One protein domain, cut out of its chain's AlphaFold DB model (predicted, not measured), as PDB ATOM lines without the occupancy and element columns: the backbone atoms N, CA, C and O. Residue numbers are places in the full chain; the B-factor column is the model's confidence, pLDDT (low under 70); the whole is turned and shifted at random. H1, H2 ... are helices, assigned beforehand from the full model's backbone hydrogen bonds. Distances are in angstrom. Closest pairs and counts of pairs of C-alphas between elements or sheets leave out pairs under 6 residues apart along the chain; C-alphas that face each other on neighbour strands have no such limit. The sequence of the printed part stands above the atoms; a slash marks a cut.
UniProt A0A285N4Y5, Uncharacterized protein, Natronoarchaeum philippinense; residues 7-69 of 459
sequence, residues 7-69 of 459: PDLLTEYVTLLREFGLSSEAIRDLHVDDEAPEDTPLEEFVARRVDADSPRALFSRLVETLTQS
ATOM      1  N   PRO A   7     -31.098  75.195  94.832       60.09
ATOM      2  CA  PRO A   7     -31.419  74.578  96.128       60.09
ATOM      3  C   PRO A   7     -32.924  74.489  96.432       60.09
ATOM      4  O   PRO A   7     -33.338  73.598  97.177       60.09
ATOM      5  N   ASP A   8     -33.740  75.375  95.858       83.31
ATOM      6  CA  ASP A   8     -35.191  75.375  96.063       83.31
ATOM      7  C   ASP A   8     -35.828  74.211  95.283       83.31
ATOM      8  O   ASP A   8     -36.603  73.445  95.852       83.31
ATOM      9  N   LEU A   9     -35.384  73.980  94.040       87.44
ATOM     10  CA  LEU A   9     -35.852  72.865  93.200       87.44
ATOM     11  C   LEU A   9     -35.476  71.488  93.754       87.44
ATOM     12  O   LEU A   9     -36.246  70.539  93.636       87.44
ATOM     13  N   LEU A  10     -34.298  71.351  94.366       90.06
ATOM     14  CA  LEU A  10     -33.914  70.093  95.009       90.06
ATOM     15  C   LEU A  10     -34.769  69.809  96.255       90.06
ATOM     16  O   LEU A  10     -35.139  68.665  96.519       90.06
ATOM     17  N   THR A  11     -35.092  70.849  97.022       90.94
ATOM     18  CA  THR A  11     -35.975  70.716  98.187       90.94
ATOM     19  C   THR A  11     -37.382  70.319  97.746       90.94
ATOM     20  O   THR A  11     -37.984  69.424  98.338       90.94
ATOM     21  N   GLU A  12     -37.885  70.940  96.680       91.19
ATOM     22  CA  GLU A  12     -39.160  70.595  96.049       91.19
ATOM     23  C   GLU A  12     -39.159  69.154  95.521       91.19
ATOM     24  O   GLU A  12     -40.083  68.406  95.817       91.19
ATOM     25  N   TYR A  13     -38.082  68.717  94.860       93.19
ATOM     26  CA  TYR A  13     -37.900  67.341  94.387       93.19
ATOM     27  C   TYR A  13     -38.060  66.317  95.519       93.19
ATOM     28  O   TYR A  13     -38.855  65.384  95.419       93.19
ATOM     29  N   VAL A  14     -37.333  66.502  96.627       94.31
ATOM     30  CA  VAL A  14     -37.409  65.594  97.785       94.31
ATOM     31  C   VAL A  14     -38.786  65.661  98.446       94.31
ATOM     32  O   VAL A  14     -39.312  64.639  98.889       94.31
ATOM     33  N   THR A  15     -39.377  66.854  98.518       94.31
ATOM     34  CA  THR A  15     -40.715  67.059  99.081       94.31
ATOM     35  C   THR A  15     -41.760  66.306  98.270       94.31
ATOM     36  O   THR A  15     -42.546  65.561  98.845       94.31
ATOM     37  N   LEU A  16     -41.713  66.409  96.944       94.69
ATOM     38  CA  LEU A  16     -42.662  65.743  96.072       94.69
ATOM     39  C   LEU A  16     -42.541  64.218  96.179       94.69
ATOM     40  O   LEU A  16     -43.551  63.548  96.361       94.69
ATOM     41  N   LEU A  17     -41.323  63.659  96.197       95.25
ATOM     42  CA  LEU A  17     -41.126  62.218  96.430       95.25
ATOM     43  C   LEU A  17     -41.778  61.740  97.740       95.25
ATOM     44  O   LEU A  17     -42.430  60.697  97.760       95.25
ATOM     45  N   ARG A  18     -41.646  62.512  98.827       94.62
ATOM     46  CA  ARG A  18     -42.295  62.204 100.114       94.62
ATOM     47  C   ARG A  18     -43.815  62.280 100.024       94.62
ATOM     48  O   ARG A  18     -44.514  61.467 100.622       94.62
ATOM     49  N   GLU A  19     -44.337  63.251  99.287       94.25
ATOM     50  CA  GLU A  19     -45.777  63.422  99.106       94.25
ATOM     51  C   GLU A  19     -46.394  62.296  98.276       94.25
ATOM     52  O   GLU A  19     -47.492  61.863  98.605       94.25
ATOM     53  N   PHE A  20     -45.647  61.734  97.320       93.12
ATOM     54  CA  PHE A  20     -45.976  60.481  96.626       93.12
ATOM     55  C   PHE A  20     -45.871  59.224  97.515       93.12
ATOM     56  O   PHE A  20     -46.096  58.115  97.041       93.12
ATOM     57  N   GLY A  21     -45.548  59.373  98.806       90.75
ATOM     58  CA  GLY A  21     -45.547  58.279  99.782       90.75
ATOM     59  C   GLY A  21     -44.202  57.573  99.954       90.75
ATOM     60  O   GLY A  21     -44.138  56.545 100.626       90.75
ATOM     61  N   LEU A  22     -43.106  58.093  99.388       92.88
ATOM     62  CA  LEU A  22     -41.789  57.490  99.590       92.88
ATOM     63  C   LEU A  22     -41.201  57.904 100.948       92.88
ATOM     64  O   LEU A  22     -41.091  59.090 101.275       92.88
ATOM     65  N   SER A  23     -40.757  56.913 101.725       91.62
ATOM     66  CA  SER A  23     -40.021  57.148 102.968       91.62
ATOM     67  C   SER A  23     -38.632  57.732 102.683       91.62
ATOM     68  O   SER A  23     -38.084  57.604 101.588       91.62
ATOM     69  N   SER A  24     -38.016  58.373 103.681       91.06
ATOM     70  CA  SER A  24     -36.655  58.910 103.503       91.06
ATOM     71  C   SER A  24     -35.620  57.807 103.247       91.06
ATOM     72  O   SER A  24     -34.625  58.071 102.584       91.06
ATOM     73  N   GLU A  25     -35.859  56.595 103.751       89.75
ATOM     74  CA  GLU A  25     -35.038  55.408 103.491       89.75
ATOM     75  C   GLU A  25     -35.207  54.928 102.048       89.75
ATOM     76  O   GLU A  25     -34.227  54.874 101.315       89.75
ATOM     77  N   ALA A  26     -36.449  54.769 101.576       90.56
ATOM     78  CA  ALA A  26     -36.721  54.407 100.186       90.56
ATOM     79  C   ALA A  26     -36.125  55.422  99.194       90.56
ATOM     80  O   ALA A  26     -35.587  55.047  98.153       90.56
ATOM     81  N   ILE A  27     -36.167  56.721  99.519       92.62
ATOM     82  CA  ILE A  27     -35.515  57.751  98.699       92.62
ATOM     83  C   ILE A  27     -33.995  57.541  98.676       92.62
ATOM     84  O   ILE A  27     -33.400  57.695  97.611       92.62
ATOM     85  N   ARG A  28     -33.350  57.190  99.796       90.38
ATOM     86  CA  ARG A  28     -31.900  56.917  99.821       90.38
ATOM     87  C   ARG A  28     -31.536  55.695  98.996       90.38
ATOM     88  O   ARG A  28     -30.614  55.793  98.190       90.38
ATOM     89  N   ASP A  29     -32.285  54.609  99.141       89.69
ATOM     90  CA  ASP A  29     -32.048  53.359  98.413       89.69
ATOM     91  C   ASP A  29     -32.115  53.575  96.897       89.69
ATOM     92  O   ASP A  29     -31.286  53.072  96.143       89.69
ATOM     93  N   LEU A  30     -33.041  54.419  96.436       90.75
ATOM     94  CA  LEU A  30     -33.166  54.789  95.020       90.75
ATOM     95  C   LEU A  30     -32.055  55.735  94.523       90.75
ATOM     96  O   LEU A  30     -31.910  55.967  93.317       90.75
ATOM     97  N   HIS A  31     -31.264  56.299  95.433       88.56
ATOM     98  CA  HIS A  31     -30.166  57.225  95.152       88.56
ATOM     99  C   HIS A  31     -28.810  56.673  95.628       88.56
ATOM    100  O   HIS A  31     -27.948  57.467  96.003       88.56
ATOM    101  N   VAL A  32     -28.641  55.340  95.570       79.38
ATOM    102  CA  VAL A  32     -27.476  54.540  96.005       79.38
ATOM    103  C   VAL A  32     -26.177  55.343  96.118       79.38
ATOM    104  O   VAL A  32     -25.657  55.881  95.132       79.38
ATOM    105  N   ASP A  33     -25.633  55.369  97.333       67.88
ATOM    106  CA  ASP A  33     -24.304  55.867  97.668       67.88
ATOM    107  C   ASP A  33     -23.703  55.018  98.792       67.88
ATOM    108  O   ASP A  33     -23.940  55.291  99.968       67.88
ATOM    109  N   ASP A  34     -22.902  54.017  98.428       63.00
ATOM    110  CA  ASP A  34     -22.218  53.146  99.394       63.00
ATOM    111  C   ASP A  34     -21.185  53.903 100.261       63.00
ATOM    112  O   ASP A  34     -20.682  53.367 101.248       63.00
ATOM    113  N   GLU A  35     -20.849  55.154  99.916       64.56
ATOM    114  CA  GLU A  35     -19.790  55.938 100.565       64.56
ATOM    115  C   GLU A  35     -20.312  57.076 101.463       64.56
ATOM    116  O   GLU A  35     -19.520  57.776 102.110       64.56
ATOM    117  N   ALA A  36     -21.629  57.303 101.526       66.75
ATOM    118  CA  ALA A  36     -22.196  58.377 102.335       66.75
ATOM    119  C   ALA A  36     -22.495  57.924 103.776       66.75
ATOM    120  O   ALA A  36     -23.153  56.908 103.982       66.75
ATOM    121  N   PRO A  37     -22.107  58.715 104.797       74.38
ATOM    122  CA  PRO A  37     -22.538  58.465 106.167       74.38
ATOM    123  C   PRO A  37     -24.067  58.498 106.278       74.38
ATOM    124  O   PRO A  37     -24.692  59.454 105.797       74.38
ATOM    125  N   GLU A  38     -24.650  57.518 106.974       73.06
ATOM    126  CA  GLU A  38     -26.101  57.406 107.207       73.06
ATOM    127  C   GLU A  38     -26.700  58.688 107.827       73.06
ATOM    128  O   GLU A  38     -27.815  59.089 107.491       73.06
ATOM    129  N   ASP A  39     -25.910  59.408 108.632       79.56
ATOM    130  CA  ASP A  39     -26.298  60.650 109.318       79.56
ATOM    131  C   ASP A  39     -26.370  61.904 108.416       79.56
ATOM    132  O   ASP A  39     -26.719  62.992 108.886       79.56
ATOM    133  N   THR A  40     -26.028  61.806 107.126       82.88
ATOM    134  CA  THR A  40     -26.081  62.953 106.197       82.88
ATOM    135  C   THR A  40     -27.537  63.375 105.967       82.88
ATOM    136  O   THR A  40     -28.339  62.498 105.658       82.88
ATOM    137  N   PRO A  41     -27.925  64.663 106.054       87.38
ATOM    138  CA  PRO A  41     -29.282  65.108 105.721       87.38
ATOM    139  C   PRO A  41     -29.723  64.636 104.327       87.38
ATOM    140  O   PRO A  41     -28.912  64.632 103.402       87.38
ATOM    141  N   LEU A  42     -30.994  64.247 104.158       86.62
ATOM    142  CA  LEU A  42     -31.475  63.639 102.906       86.62
ATOM    143  C   LEU A  42     -31.265  64.565 101.705       86.62
ATOM    144  O   LEU A  42     -30.828  64.132 100.646       86.62
ATOM    145  N   GLU A  43     -31.542  65.849 101.882       86.62
ATOM    146  CA  GLU A  43     -31.410  66.855 100.836       86.62
ATOM    147  C   GLU A  43     -29.940  67.007 100.405       86.62
ATOM    148  O   GLU A  43     -29.649  67.097  99.216       86.62
ATOM    149  N   GLU A  44     -28.995  66.948 101.351       86.19
ATOM    150  CA  GLU A  44     -27.555  66.961 101.059       86.19
ATOM    151  C   GLU A  44     -27.098  65.660 100.384       86.19
ATOM    152  O   GLU A  44     -26.291  65.697  99.457       86.19
ATOM    153  N   PHE A  45     -27.642  64.515 100.799       86.69
ATOM    154  CA  PHE A  45     -27.376  63.219 100.178       86.69
ATOM    155  C   PHE A  45     -27.819  63.202  98.706       86.69
ATOM    156  O   PHE A  45     -27.022  62.896  97.818       86.69
ATOM    157  N   VAL A  46     -29.058  63.620  98.424       88.56
ATOM    158  CA  VAL A  46     -29.602  63.674  97.057       88.56
ATOM    159  C   VAL A  46     -28.860  64.718  96.211       88.56
ATOM    160  O   VAL A  46     -28.552  64.442  95.051       88.56
ATOM    161  N   ALA A  47     -28.476  65.870  96.784       87.25
ATOM    162  CA  ALA A  47     -27.697  66.903  96.085       87.25
ATOM    163  C   ALA A  47     -26.379  66.378  95.497       87.25
ATOM    164  O   ALA A  47     -25.906  66.881  94.481       87.25
ATOM    165  N   ARG A  48     -25.757  65.382  96.140       83.75
ATOM    166  CA  ARG A  48     -24.488  64.792  95.676       83.75
ATOM    167  C   ARG A  48     -24.670  63.868  94.472       83.75
ATOM    168  O   ARG A  48     -23.680  63.521  93.834       83.75
ATOM    169  N   ARG A  49     -25.908  63.456  94.187       82.06
ATOM    170  CA  ARG A  49     -26.255  62.419  93.204       82.06
ATOM    171  C   ARG A  49     -27.011  62.971  92.011       82.06
ATOM    172  O   ARG A  49     -26.881  62.446  90.909       82.06
ATOM    173  N   VAL A  50     -27.803  64.010  92.236       84.56
ATOM    174  CA  VAL A  50     -28.651  64.591  91.206       84.56
ATOM    175  C   VAL A  50     -28.049  65.898  90.720       84.56
ATOM    176  O   VAL A  50     -27.674  66.761  91.510       84.56
ATOM    177  N   ASP A  51     -27.969  66.042  89.398       78.00
ATOM    178  CA  ASP A  51     -27.570  67.291  88.763       78.00
ATOM    179  C   ASP A  51     -28.687  68.333  88.927       78.00
ATOM    180  O   ASP A  51     -29.625  68.412  88.127       78.00
ATOM    181  N   ALA A  52     -28.594  69.111  90.006       73.94
ATOM    182  CA  ALA A  52     -29.558  70.153  90.339       73.94
ATOM    183  C   ALA A  52     -29.438  71.408  89.451       73.94
ATOM    184  O   ALA A  52     -30.286  72.297  89.537       73.94
ATOM    185  N   ASP A  53     -28.424  71.491  88.582       74.06
ATOM    186  CA  ASP A  53     -28.198  72.663  87.730       74.06
ATOM    187  C   ASP A  53     -29.115  72.679  86.493       74.06
ATOM    188  O   ASP A  53     -29.223  73.693  85.795       74.06
ATOM    189  N   SER A  54     -29.814  71.571  86.220       85.00
ATOM    190  CA  SER A  54     -30.750  71.439  85.105       85.00
ATOM    191  C   SER A  54     -32.142  71.031  85.598       85.00
ATOM    192  O   SER A  54     -32.362  69.857  85.906       85.00
ATOM    193  N   PRO A  55     -33.135  71.945  85.579       88.31
ATOM    194  CA  PRO A  55     -34.510  71.624  85.971       88.31
ATOM    195  C   PRO A  55     -35.106  70.470  85.155       88.31
ATOM    196  O   PRO A  55     -35.844  69.639  85.671       88.31
ATOM    197  N   ARG A  56     -34.720  70.360  83.876       87.50
ATOM    198  CA  ARG A  56     -35.131  69.250  83.007       87.50
ATOM    199  C   ARG A  56     -34.506  67.918  83.432       87.50
ATOM    200  O   ARG A  56     -35.179  66.899  83.349       87.50
ATOM    201  N   ALA A  57     -33.239  67.916  83.852       88.06
ATOM    202  CA  ALA A  57     -32.586  66.700  84.335       88.06
ATOM    203  C   ALA A  57     -33.192  66.251  85.670       88.06
ATOM    204  O   ALA A  57     -33.494  65.071  85.821       88.06
ATOM    205  N   LEU A  58     -33.456  67.198  86.579       90.50
ATOM    206  CA  LEU A  58     -34.194  66.950  87.820       90.50
ATOM    207  C   LEU A  58     -35.586  66.367  87.551       90.50
ATOM    208  O   LEU A  58     -35.950  65.373  88.168       90.50
ATOM    209  N   PHE A  59     -36.336  66.927  86.597       91.94
ATOM    210  CA  PHE A  59     -37.650  66.405  86.210       91.94
ATOM    211  C   PHE A  59     -37.562  64.970  85.670       91.94
ATOM    212  O   PHE A  59     -38.299  64.092  86.107       91.94
ATOM    213  N   SER A  60     -36.636  64.694  84.743       90.81
ATOM    214  CA  SER A  60     -36.442  63.330  84.233       90.81
ATOM    215  C   SER A  60     -36.046  62.361  85.346       90.81
ATOM    216  O   SER A  60     -36.563  61.247  85.394       90.81
ATOM    217  N   ARG A  61     -35.187  62.803  86.272       91.75
ATOM    218  CA  ARG A  61     -34.778  62.007  87.426       91.75
ATOM    219  C   ARG A  61     -35.943  61.729  88.373       91.75
ATOM    220  O   ARG A  61     -36.057  60.610  88.847       91.75
ATOM    221  N   LEU A  62     -36.826  62.699  88.594       93.81
ATOM    222  CA  LEU A  62     -38.017  62.558  89.434       93.81
ATOM    223  C   LEU A  62     -38.940  61.472  88.886       93.81
ATOM    224  O   LEU A  62     -39.309  60.550  89.611       93.81
ATOM    225  N   VAL A  63     -39.246  61.544  87.586       93.94
ATOM    226  CA  VAL A  63     -40.038  60.521  86.896       93.94
ATOM    227  C   VAL A  63     -39.357  59.157  87.016       93.94
ATOM    228  O   VAL A  63     -40.013  58.177  87.355       93.94
ATOM    229  N   GLU A  64     -38.045  59.064  86.778       92.25
ATOM    230  CA  GLU A  64     -37.289  57.815  86.942       92.25
ATOM    231  C   GLU A  64     -37.348  57.259  88.363       92.25
ATOM    232  O   GLU A  64     -37.653  56.082  88.520       92.25
ATOM    233  N   THR A  65     -37.115  58.082  89.382       94.31
ATOM    234  CA  THR A  65     -37.136  57.665  90.785       94.31
ATOM    235  C   THR A  65     -38.518  57.181  91.206       94.31
ATOM    236  O   THR A  65     -38.613  56.123  91.822       94.31
ATOM    237  N   LEU A  66     -39.591  57.887  90.836       95.00
ATOM    238  CA  LEU A  66     -40.956  57.421  91.103       95.00
ATOM    239  C   LEU A  66     -41.224  56.078  90.418       95.00
ATOM    240  O   LEU A  66     -41.760  55.164  91.040       95.00
ATOM    241  N   THR A  67     -40.780  55.929  89.168       93.38
ATOM    242  CA  THR A  67     -40.985  54.694  88.400       93.38
ATOM    243  C   THR A  67     -40.138  53.518  88.917       93.38
ATOM    244  O   THR A  67     -40.537  52.373  88.767       93.38
ATOM    245  N   GLN A  68     -38.960  53.775  89.493       92.44
ATOM    246  CA  GLN A  68     -38.069  52.754  90.070       92.44
ATOM    247  C   GLN A  68     -38.423  52.391  91.514       92.44
ATOM    248  O   GLN A  68     -37.892  51.422  92.052       92.44
ATOM    249  N   SER A  69     -39.279  53.184  92.159       93.44
ATOM    250  CA  SER A  69     -39.792  52.858  93.482       93.44
ATOM    251  C   SER A  69     -40.618  51.571  93.440       93.44
ATOM    252  O   SER A  69     -41.141  51.196  92.394       93.44
TER     253      SER A  69
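This is residues 7 to 69 of the 459 residues of an uncharacterized protein of Natronoarchaeum philippinense (UniProt A0A285N4Y5). Two longer helices, H1 and H4, run side by side the same way, and two short helices, H2 and H3, sit off one side of this pair, H3 on residues 10 to 14 of H1 and H2 near its last residues. The long loop of residues 30 to 41 bows outward between H2 and H3, on the side away from H1 and H4. The printed part has 63 residues with four named helices, in the order H1, H2, H3, H4, and no named strand; the class is all helix. It is compact, with a radius of gyration of the C-alphas of 10.7 A, and rounded, spanning 28 by 24 by 17 A.

H1, residues 7 to 19, begins at C-alpha 7 (-31.419, 74.578, 96.128) and measures 18.4 A from first to last C-alpha. H2 holds residues 24 to 29 and H3 residues 42 to 47. H4, residues 55 to 68, measures 19.6 A and ends at C-alpha 68 (-38.069, 52.754, 90.070).

H1 and H4 touch at a shallow tilt of 22 degrees, the same way; their closest C-alphas, of Tyr 13 and Leu 62, are 6.9 A apart. H1 touches H3 with residues 10 to 14 alone, at a steep tilt of 52 degrees, opposite ways; the closest C-alphas, of Thr 11 and Glu 43, are 6.5 A apart. H1 and H2 are close but not clearly touching, with the C-alphas of Arg 18 and Ser 24 closest at 7.4 A. H2 touches H3 at a steep tilt of 43 degrees, the same way, closest at the C-alphas of Ser 24 and Leu 42, 7.0 A. H2 and H4 are only just apart, at 8.1 A; H3 and H4 are apart. In H1, H2, H3 and H4 every O i to N i+4 pair is within hydrogen-bond range.

The C-alphas farthest apart, of Asp 39 and Arg 56, are 29.1 A apart. The printed part has no cut. The link H2 to H3 is long, with 12 residues. The mean pLDDT of the printed part is 86.6; residue 7 and residues 33 to 36 are under 70.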